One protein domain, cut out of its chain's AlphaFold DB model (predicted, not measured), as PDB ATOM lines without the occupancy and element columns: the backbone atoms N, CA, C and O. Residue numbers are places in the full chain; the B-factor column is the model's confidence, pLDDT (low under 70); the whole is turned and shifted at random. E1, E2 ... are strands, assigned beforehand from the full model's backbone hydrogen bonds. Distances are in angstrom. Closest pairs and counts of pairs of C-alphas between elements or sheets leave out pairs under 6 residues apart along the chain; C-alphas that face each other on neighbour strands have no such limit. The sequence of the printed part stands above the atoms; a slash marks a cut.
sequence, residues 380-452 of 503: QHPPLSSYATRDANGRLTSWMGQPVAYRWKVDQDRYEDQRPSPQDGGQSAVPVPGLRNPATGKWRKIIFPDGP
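AT A GLANCE: This is residues 380 to 452 of the 503 residues of a protein of Eutypa lata (strain UCR-EL1) (UniProt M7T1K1). With little regular structure, this is one strongly twisted sheet of five short strands, a meander with each the antiparallel neighbour of the one before; the loop of residues 410 to 430 makes one end of the long axis. The 73 printed residues have no named helix, and E1 to E5, in sheet order, hold 24: all strand. It is only just loose, close to compact, with a radius of gyration of the C-alphas of 13.7 A and spans of 44 by 29 by 22 A.

HOW THE PARTS SIT: Staggered E3, residues 402 to 409, pairs over 402 to 403 with E2, residues 396 to 399, and over 404 to 408 with E4, residues 431 to 436. Within hydrogen-bond range are N 399 and O 402, 2.9 A, and N 405 and O 434, 2.8 A. Edge strands E1, residues 388 to 390, and E5, residues 443 to 445, form hairpins with E2 (N 397 and O 389, 2.8 A) and E4 (N 435 and O 444, 2.8 A).

IN THESE COORDINATES: E1 begins at C-alpha 388 (127.233, 159.554, 159.760); E5 ends at C-alpha 445 (124.034, 149.902, 149.724). E3 spans 21.2 A, E4 14.7 A.

THE WHOLE: The farthest C-alphas, Gln 380 and Gln 423, are 45.9 A apart. The printed part has no cut. The link E3 to E4 is long; its residues 422 to 429 have pLDDT under 70.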
ATOM      1  N   GLN A 380     143.021 165.278 153.799       88.06
ATOM      2  CA  GLN A 380     142.404 164.683 154.986       88.06
ATOM      3  C   GLN A 380     140.955 164.327 154.665       88.06
ATOM      4  O   GLN A 380     140.270 165.080 153.969       88.06
ATOM      5  N   HIS A 381     140.480 163.175 155.140       88.56
ATOM      6  CA  HIS A 381     139.059 162.827 155.038       88.56
ATOM      7  C   HIS A 381     138.286 163.432 156.219       88.56
ATOM      8  O   HIS A 381     138.816 163.432 157.334       88.56
ATOM      9  N   PRO A 382     137.057 163.950 156.025       89.81
ATOM     10  CA  PRO A 382     136.218 164.375 157.141       89.81
ATOM     11  C   PRO A 382     136.011 163.228 158.148       89.81
ATOM     12  O   PRO A 382     135.886 162.072 157.741       89.81
ATOM     13  N   PRO A 383     135.952 163.498 159.463       89.56
ATOM     14  CA  PRO A 383     135.704 162.447 160.442       89.56
ATOM     15  C   PRO A 383     134.322 161.823 160.212       89.56
ATOM     16  O   PRO A 383     133.372 162.528 159.880       89.56
ATOM     17  N   LEU A 384     134.186 160.511 160.442       89.56
ATOM     18  CA  LEU A 384     132.937 159.759 160.225       89.56
ATOM     19  C   LEU A 384     131.702 160.437 160.851       89.56
ATOM     20  O   LEU A 384     130.627 160.460 160.258       89.56
ATOM     21  N   SER A 385     131.872 161.049 162.024       91.62
ATOM     22  CA  SER A 385     130.832 161.785 162.749       91.62
ATOM     23  C   SER A 385     130.308 163.046 162.047       91.62
ATOM     24  O   SER A 385     129.248 163.535 162.433       91.62
ATOM     25  N   SER A 386     130.989 163.582 161.026       92.88
ATOM     26  CA  SER A 386     130.513 164.753 160.273       92.88
ATOM     27  C   SER A 386     129.527 164.405 159.153       92.88
ATOM     28  O   SER A 386     128.927 165.313 158.579       92.88
ATOM     29  N   TYR A 387     129.369 163.122 158.811       92.69
ATOM     30  CA  TYR A 387     128.424 162.658 157.784       92.69
ATOM     31  C   TYR A 387     127.625 161.407 158.174       92.69
ATOM     32  O   TYR A 387     126.656 161.092 157.488       92.69
ATOM     33  N   ALA A 388     127.966 160.714 159.263       94.94
ATOM     34  CA  ALA A 388     127.233 159.554 159.760       94.94
ATOM     35  C   ALA A 388     126.897 159.690 161.250       94.94
ATOM     36  O   ALA A 388     127.715 160.127 162.059       94.94
ATOM     37  N   THR A 389     125.700 159.249 161.636       95.69
ATOM     38  CA  THR A 389     125.284 159.124 163.043       95.69
ATOM     39  C   THR A 389     124.970 157.666 163.358       95.69
ATOM     40  O   THR A 389     124.520 156.924 162.482       95.69
ATOM     41  N   ARG A 390     125.203 157.247 164.605       95.44
ATOM     42  CA  ARG A 390     124.899 155.901 165.109       95.44
ATOM     43  C   ARG A 390     124.032 155.966 166.362       95.44
ATOM     44  O   ARG A 390     124.038 156.975 167.062       95.44
ATOM     45  N   ASP A 391     123.284 154.901 166.626       94.44
ATOM     46  CA  ASP A 391     122.613 154.689 167.908       94.44
ATOM     47  C   ASP A 391     123.587 154.152 168.978       94.44
ATOM     48  O   ASP A 391     124.759 153.875 168.706       94.44
ATOM     49  N   ALA A 392     123.092 153.969 170.205       94.00
ATOM     50  CA  ALA A 392     123.869 153.409 171.316       94.00
ATOM     51  C   ALA A 392     124.325 151.948 171.098       94.00
ATOM     52  O   ALA A 392     125.177 151.460 171.835       94.00
ATOM     53  N   ASN A 393     123.791 151.257 170.084       91.06
ATOM     54  CA  ASN A 393     124.181 149.903 169.685       91.06
ATOM     55  C   ASN A 393     125.241 149.913 168.560       91.06
ATOM     56  O   ASN A 393     125.593 148.861 168.031       91.06
ATOM     57  N   GLY A 394     125.722 151.094 168.146       89.69
ATOM     58  CA  GLY A 394     126.674 151.267 167.046       89.69
ATOM     59  C   GLY A 394     126.062 151.144 165.644       89.69
ATOM     60  O   GLY A 394     126.802 151.172 164.655       89.69
ATOM     61  N   ARG A 395     124.732 151.032 165.531       93.12
ATOM     62  CA  ARG A 395     123.994 150.918 164.267       93.12
ATOM     63  C   ARG A 395     123.849 152.297 163.627       93.12
ATOM     64  O   ARG A 395     123.434 153.235 164.299       93.12
ATOM     65  N   LEU A 396     124.144 152.429 162.332       95.50
ATOM     66  CA  LEU A 396     123.959 153.689 161.604       95.50
ATOM     67  C   LEU A 396     122.480 154.099 161.620       95.50
ATOM     68  O   LEU A 396     121.600 153.301 161.301       95.50
ATOM     69  N   THR A 397     122.216 155.359 161.942       96.62
ATOM     70  CA  THR A 397     120.883 155.977 161.899       96.62
ATOM     71  C   THR A 397     120.778 156.992 160.764       96.62
ATOM     72  O   THR A 397     119.740 157.063 160.104       96.62
ATOM     73  N   SER A 398     121.863 157.719 160.480       95.56
ATOM     74  CA  SER A 398     121.957 158.693 159.389       95.56
ATOM     75  C   SER A 398     123.219 158.488 158.540       95.56
ATOM     76  O   SER A 398     124.237 157.987 159.027       95.56
ATOM     77  N   TRP A 399     123.142 158.886 157.269       95.19
ATOM     78  CA  TRP A 399     124.259 158.946 156.327       95.19
ATOM     79  C   TRP A 399     124.041 160.101 155.346       95.19
ATOM     80  O   TRP A 399     123.017 160.154 154.666       95.19
ATOM     81  N   MET A 400     124.970 161.056 155.307       91.75
ATOM     82  CA  MET A 400     124.871 162.316 154.552       91.75
ATOM     83  C   MET A 400     123.540 163.057 154.792       91.75
ATOM     84  O   MET A 400     122.908 163.566 153.869       91.75
ATOM     85  N   GLY A 401     123.070 163.057 156.046       92.31
ATOM     86  CA  GLY A 401     121.782 163.639 156.448       92.31
ATOM     87  C   GLY A 401     120.538 162.830 156.047       92.31
ATOM     88  O   GLY A 401     119.434 163.186 156.450       92.31
ATOM     89  N   GLN A 402     120.680 161.733 155.296       93.62
ATOM     90  CA  GLN A 402     119.576 160.843 154.926       93.62
ATOM     91  C   GLN A 402     119.411 159.702 155.953       93.62
ATOM     92  O   GLN A 402     120.411 159.222 156.493       93.62
ATOM     93  N   PRO A 403     118.181 159.227 156.235       95.12
ATOM     94  CA  PRO A 403     117.951 158.119 157.162       95.12
ATOM     95  C   PRO A 403     118.398 156.775 156.566       95.12
ATOM     96  O   PRO A 403     118.120 156.470 155.403       95.12
ATOM     97  N   VAL A 404     119.058 155.944 157.377       96.50
ATOM     98  CA  VAL A 404     119.609 154.653 156.932       96.50
ATOM     99  C   VAL A 404     118.560 153.542 156.995       96.50
ATOM    100  O   VAL A 404     117.997 153.235 158.045       96.50
ATOM    101  N   ALA A 405     118.339 152.888 155.858       94.75
ATOM    102  CA  ALA A 405     117.484 151.719 155.714       94.75
ATOM    103  C   ALA A 405     118.333 150.444 155.625       94.75
ATOM    104  O   ALA A 405     119.250 150.344 154.808       94.75
ATOM    105  N   TYR A 406     117.995 149.452 156.441       94.12
ATOM    106  CA  TYR A 406     118.702 148.174 156.510       94.12
ATOM    107  C   TYR A 406     118.029 147.111 155.642       94.12
ATOM    108  O   TYR A 406     116.802 147.048 155.599       94.12
ATOM    109  N   ARG A 407     118.833 146.273 154.979       93.25
ATOM    110  CA  ARG A 407     118.367 145.139 154.163       93.25
ATOM    111  C   ARG A 407     119.251 143.920 154.386       93.25
ATOM    112  O   ARG A 407     120.464 144.053 154.535       93.25
ATOM    113  N   TRP A 408     118.666 142.734 154.402       90.62
ATOM    114  CA  TRP A 408     119.416 141.489 154.538       90.62
ATOM    115  C   TRP A 408     119.994 141.061 153.193       90.62
ATOM    116  O   TRP A 408     119.311 141.149 152.176       90.62
ATOM    117  N   LYS A 409     121.253 140.613 153.181       85.94
ATOM    118  CA  LYS A 409     121.840 139.942 152.015       85.94
ATOM    119  C   LYS A 409     121.259 138.526 151.930       85.94
ATOM    120  O   LYS A 409     121.241 137.836 152.948       85.94
ATOM    121  N   VAL A 410     120.796 138.130 150.748       84.12
ATOM    122  CA  VAL A 410     120.210 136.803 150.484       84.12
ATOM    123  C   VAL A 410     121.150 135.993 149.594       84.12
ATOM    124  O   VAL A 410     121.625 134.944 150.007       84.12
ATOM    125  N   ASP A 411     121.525 136.556 148.444       79.50
ATOM    126  CA  ASP A 411     122.555 136.017 147.544       79.50
ATOM    127  C   ASP A 411     123.696 137.022 147.380       79.50
ATOM    128  O   ASP A 411     123.671 138.104 147.970       79.50
ATOM    129  N   GLN A 412     124.690 136.708 146.541       77.06
ATOM    130  CA  GLN A 412     125.829 137.584 146.255       77.06
ATOM    131  C   GLN A 412     125.418 139.040 145.962       77.06
ATOM    132  O   GLN A 412     125.964 139.953 146.589       77.06
ATOM    133  N   ASP A 413     124.402 139.215 145.111       78.06
ATOM    134  CA  ASP A 413     123.937 140.513 144.608       78.06
ATOM    135  C   ASP A 413     122.484 140.852 145.009       78.06
ATOM    136  O   ASP A 413     122.003 141.956 144.738       78.06
ATOM    137  N   ARG A 414     121.769 139.938 145.691       85.00
ATOM    138  CA  ARG A 414     120.375 140.150 146.125       85.00
ATOM    139  C   ARG A 414     120.275 140.576 147.589       85.00
ATOM    140  O   ARG A 414     120.868 139.968 148.480       85.00
ATOM    141  N   TYR A 415     119.462 141.607 147.819       89.31
ATOM    142  CA  TYR A 415     119.149 142.159 149.137       89.31
ATOM    143  C   TYR A 415     117.632 142.270 149.313       89.31
ATOM    144  O   TYR A 415     116.939 142.666 148.368       89.31
ATOM    145  N   GLU A 416     117.126 142.004 150.516       88.94
ATOM    146  CA  GLU A 416     115.691 141.962 150.833       88.94
ATOM    147  C   GLU A 416     115.323 142.713 152.126       88.94
ATOM    148  O   GLU A 416     116.159 142.971 152.993       88.94
ATOM    149  N   ASP A 417     114.049 143.109 152.226       87.25
ATOM    150  CA  ASP A 417     113.497 143.899 153.345       87.25
ATOM    151  C   ASP A 417     113.072 143.033 154.543       87.25
ATOM    152  O   ASP A 417     112.746 143.562 155.604       87.25
ATOM    153  N   GLN A 418     113.067 141.709 154.380       84.56
ATOM    154  CA  GLN A 418     112.723 140.728 155.407       84.56
ATOM    155  C   GLN A 418     113.940 139.858 155.726       84.56
ATOM    156  O   GLN A 418     114.831 139.688 154.892       84.56
ATOM    157  N   ARG A 419     114.007 139.332 156.954       82.69
ATOM    158  CA  ARG A 419     115.102 138.453 157.370       82.69
ATOM    159  C   ARG A 419     114.896 137.071 156.734       82.69
ATOM    160  O   ARG A 419     113.822 136.509 156.947       82.69
ATOM    161  N   PRO A 420     115.898 136.497 156.042       75.69
ATOM    162  CA  PRO A 420     115.851 135.103 155.618       75.69
ATOM    163  C   PRO A 420     115.535 134.179 156.797       75.69
ATOM    164  O   PRO A 420     116.066 134.368 157.899       75.69
ATOM    165  N   SER A 421     114.666 133.191 156.572       71.81
ATOM    166  CA  SER A 421     114.392 132.168 157.583       71.81
ATOM    167  C   SER A 421     115.688 131.399 157.894       71.81
ATOM    168  O   SER A 421     116.438 131.119 156.960       71.81
ATOM    169  N   PRO A 422     115.981 131.009 159.150       64.12
ATOM    170  CA  PRO A 422     117.207 130.268 159.492       64.12
ATOM    171  C   PRO A 422     117.333 128.855 158.885       64.12
ATOM    172  O   PRO A 422     118.217 128.101 159.280       64.12
ATOM    173  N   GLN A 423     116.417 128.459 158.002       59.28
ATOM    174  CA  GLN A 423     116.161 127.065 157.644       59.28
ATOM    175  C   GLN A 423     117.124 126.505 156.585       59.28
ATOM    176  O   GLN A 423     117.364 125.302 156.576       59.28
ATOM    177  N   ASP A 424     117.743 127.366 155.773       56.66
ATOM    178  CA  ASP A 424     118.681 126.982 154.704       56.66
ATOM    179  C   ASP A 424     120.156 126.920 155.162       56.66
ATOM    180  O   ASP A 424     121.078 126.974 154.352       56.66
ATOM    181  N   GLY A 425     120.414 126.862 156.476       50.12
ATOM    182  CA  GLY A 425     121.757 126.670 157.056       50.12
ATOM    183  C   GLY A 425     122.757 127.824 156.874       50.12
ATOM    184  O   GLY A 425     123.854 127.778 157.434       50.12
ATOM    185  N   GLY A 426     122.397 128.871 156.127       55.22
ATOM    186  CA  GLY A 426     123.235 130.046 155.904       55.22
ATOM    187  C   GLY A 426     123.614 130.774 157.199       55.22
ATOM    188  O   GLY A 426     122.838 130.839 158.157       55.22
ATOM    189  N   GLN A 427     124.812 131.371 157.213       56.00
ATOM    190  CA  GLN A 427     125.259 132.248 158.303       56.00
ATOM    191  C   GLN A 427     124.186 133.296 158.625       56.00
ATOM    192  O   GLN A 427     123.575 133.854 157.714       56.00
ATOM    193  N   SER A 428     123.982 133.600 159.916       57.06
ATOM    194  CA  SER A 428     122.993 134.596 160.357       57.06
ATOM    195  C   SER A 428     123.191 135.925 159.629       57.06
ATOM    196  O   SER A 428     124.096 136.689 159.963       57.06
ATOM    197  N   ALA A 429     122.336 136.185 158.636       69.56
ATOM    198  CA  ALA A 429     122.509 137.291 157.708       69.56
ATOM    199  C   ALA A 429     122.575 138.622 158.468       69.56
ATOM    200  O   ALA A 429     121.595 139.061 159.080       69.56
ATOM    201  N   VAL A 430     123.741 139.266 158.431       80.75
ATOM    202  CA  VAL A 430     123.932 140.588 159.026       80.75
ATOM    203  C   VAL A 430     123.203 141.605 158.140       80.75
ATOM    204  O   VAL A 430     123.464 141.650 156.933       80.75
ATOM    205  N   PRO A 431     122.274 142.411 158.684       89.94
ATOM    206  CA  PRO A 431     121.568 143.406 157.892       89.94
ATOM    207  C   PRO A 431     122.539 144.517 157.476       89.94
ATOM    208  O   PRO A 431     123.212 145.129 158.305       89.94
ATOM    209  N   VAL A 432     122.597 144.793 156.177       92.75
ATOM    210  CA  VAL A 432     123.522 145.746 155.562       92.75
ATOM    211  C   VAL A 432     122.877 147.142 155.518       92.75
ATOM    212  O   VAL A 432     121.710 147.251 155.130       92.75
ATOM    213  N   PRO A 433     123.596 148.214 155.909       95.31
ATOM    214  CA  PRO A 433     123.092 149.581 155.824       95.31
ATOM    215  C   PRO A 433     123.029 150.078 154.375       95.31
ATOM    216  O   PRO A 433     123.843 149.716 153.522       95.31
ATOM    217  N   GLY A 434     122.080 150.967 154.104       94.94
ATOM    218  CA  GLY A 434     121.971 151.661 152.829       94.94
ATOM    219  C   GLY A 434     120.963 152.803 152.864       94.94
ATOM    220  O   GLY A 434     120.344 153.078 153.890       94.94
ATOM    221  N   LEU A 435     120.788 153.471 151.730       94.88
ATOM    222  CA  LEU A 435     119.896 154.618 151.572       94.88
ATOM    223  C   LEU A 435     118.775 154.297 150.588       94.88
ATOM    224  O   LEU A 435     119.030 153.764 149.509       94.88
ATOM    225  N   ARG A 436     117.536 154.667 150.929       93.12
ATOM    226  CA  ARG A 436     116.421 154.689 149.970       93.12
ATOM    227  C   ARG A 436     116.363 156.055 149.296       93.12
ATOM    228  O   ARG A 436     116.301 157.077 149.970       93.12
ATOM    229  N   ASN A 437     116.351 156.070 147.968       90.12
ATOM    230  CA  ASN A 437     116.081 157.276 147.195       90.12
ATOM    231  C   ASN A 437     114.593 157.658 147.377       90.12
ATOM    232  O   ASN A 437     113.733 156.873 146.970       90.12
ATOM    233  N   PRO A 438     114.263 158.838 147.938       87.94
ATOM    234  CA  PRO A 438     112.879 159.204 148.247       87.94
ATOM    235  C   PRO A 438     111.998 159.370 147.000       87.94
ATOM    236  O   PRO A 438     110.796 159.151 147.082       87.94
ATOM    237  N   ALA A 439     112.577 159.699 145.841       91.06
ATOM    238  CA  ALA A 439     111.836 159.903 144.595       91.06
ATOM    239  C   ALA A 439     111.573 158.609 143.801       91.06
ATOM    240  O   ALA A 439     110.745 158.608 142.897       91.06
ATOM    241  N   THR A 440     112.284 157.511 144.095       93.19
ATOM    242  CA  THR A 440     112.160 156.246 143.333       93.19
ATOM    243  C   THR A 440     111.967 154.998 144.196       93.19
ATOM    244  O   THR A 440     111.840 153.903 143.655       93.19
ATOM    245  N   GLY A 441     112.013 155.116 145.527       89.12
ATOM    246  CA  GLY A 441     111.949 154.000 146.481       89.12
ATOM    247  C   GLY A 441     113.163 153.057 146.472       89.12
ATOM    248  O   GLY A 441     113.369 152.321 147.441       89.12
ATOM    249  N   LYS A 442     113.986 153.088 145.412       92.12
ATOM    250  CA  LYS A 442     115.151 152.216 145.210       92.12
ATOM    251  C   LYS A 442     116.168 152.382 146.336       92.12
ATOM    252  O   LYS A 442     116.521 153.500 146.710       92.12
ATOM    253  N   TRP A 443     116.669 151.257 146.837       93.75
ATOM    254  CA  TRP A 443     117.723 151.212 147.845       93.75
ATOM    255  C   TRP A 443     119.101 151.060 147.197       93.75
ATOM    256  O   TRP A 443     119.274 150.231 146.304       93.75
ATOM    257  N   ARG A 444     120.081 151.822 147.687       92.31
ATOM    258  CA  ARG A 444     121.515 151.647 147.413       92.31
ATOM    259  C   ARG A 444     122.233 151.250 148.700       92.31
ATOM    260  O   ARG A 444     121.954 151.815 149.755       92.31
ATOM    261  N   LYS A 445     123.162 150.300 148.612       92.69
ATOM    262  CA  LYS A 445     124.034 149.902 149.724       92.69
ATOM    263  C   LYS A 445     124.974 151.053 150.102       92.69
ATOM    264  O   LYS A 445     125.518 151.692 149.209       92.69
ATOM    265  N   ILE A 446     125.206 151.267 151.398       93.31
ATOM    266  CA  ILE A 446     126.334 152.080 151.873       93.31
ATOM    267  C   ILE A 446     127.599 151.216 151.810       93.31
ATOM    268  O   ILE A 446     127.654 150.126 152.390       93.31
ATOM    269  N   ILE A 447     128.606 151.692 151.083       91.12
ATOM    270  CA  ILE A 447     129.949 151.108 151.068       91.12
ATOM    271  C   ILE A 447     130.770 151.793 152.170       91.12
ATOM    272  O   ILE A 447     130.618 152.988 152.387       91.12
ATOM    273  N   PHE A 448     131.609 151.030 152.877       91.75
ATOM    274  CA  PHE A 448     132.438 151.517 153.993       91.75
ATOM    275  C   PHE A 448     131.659 152.266 155.110       91.75
ATOM    276  O   PHE A 448     131.978 153.410 155.430       91.75
ATOM    277  N   PRO A 449     130.650 151.634 155.756       91.81
ATOM    278  CA  PRO A 449     129.818 152.276 156.790       91.81
ATOM    279  C   PRO A 449     130.593 152.739 158.039       91.81
ATOM    280  O   PRO A 449     130.109 153.584 158.793       91.81
ATOM    281  N   ASP A 450     131.788 152.193 158.268       90.31
ATOM    282  CA  ASP A 450     132.705 152.529 159.366       90.31
ATOM    283  C   ASP A 450     133.736 153.612 158.986       90.31
ATOM    284  O   ASP A 450     134.727 153.805 159.685       90.31
ATOM    285  N   GLY A 451     133.475 154.352 157.904       90.00
ATOM    286  CA  GLY A 451     134.422 155.289 157.304       90.00
ATOM    287  C   GLY A 451     135.343 154.587 156.302       90.00
ATOM    288  O   GLY A 451     135.336 153.356 156.209       90.00
ATOM    289  N   PRO A 452     136.114 155.349 155.507       91.44
ATOM    290  CA  PRO A 452     136.907 154.786 154.422       91.44
ATOM    291  C   PRO A 452     137.975 153.795 154.923       91.44
ATOM    292  O   PRO A 452     138.417 153.868 156.077       91.44
TER     293      PRO A 452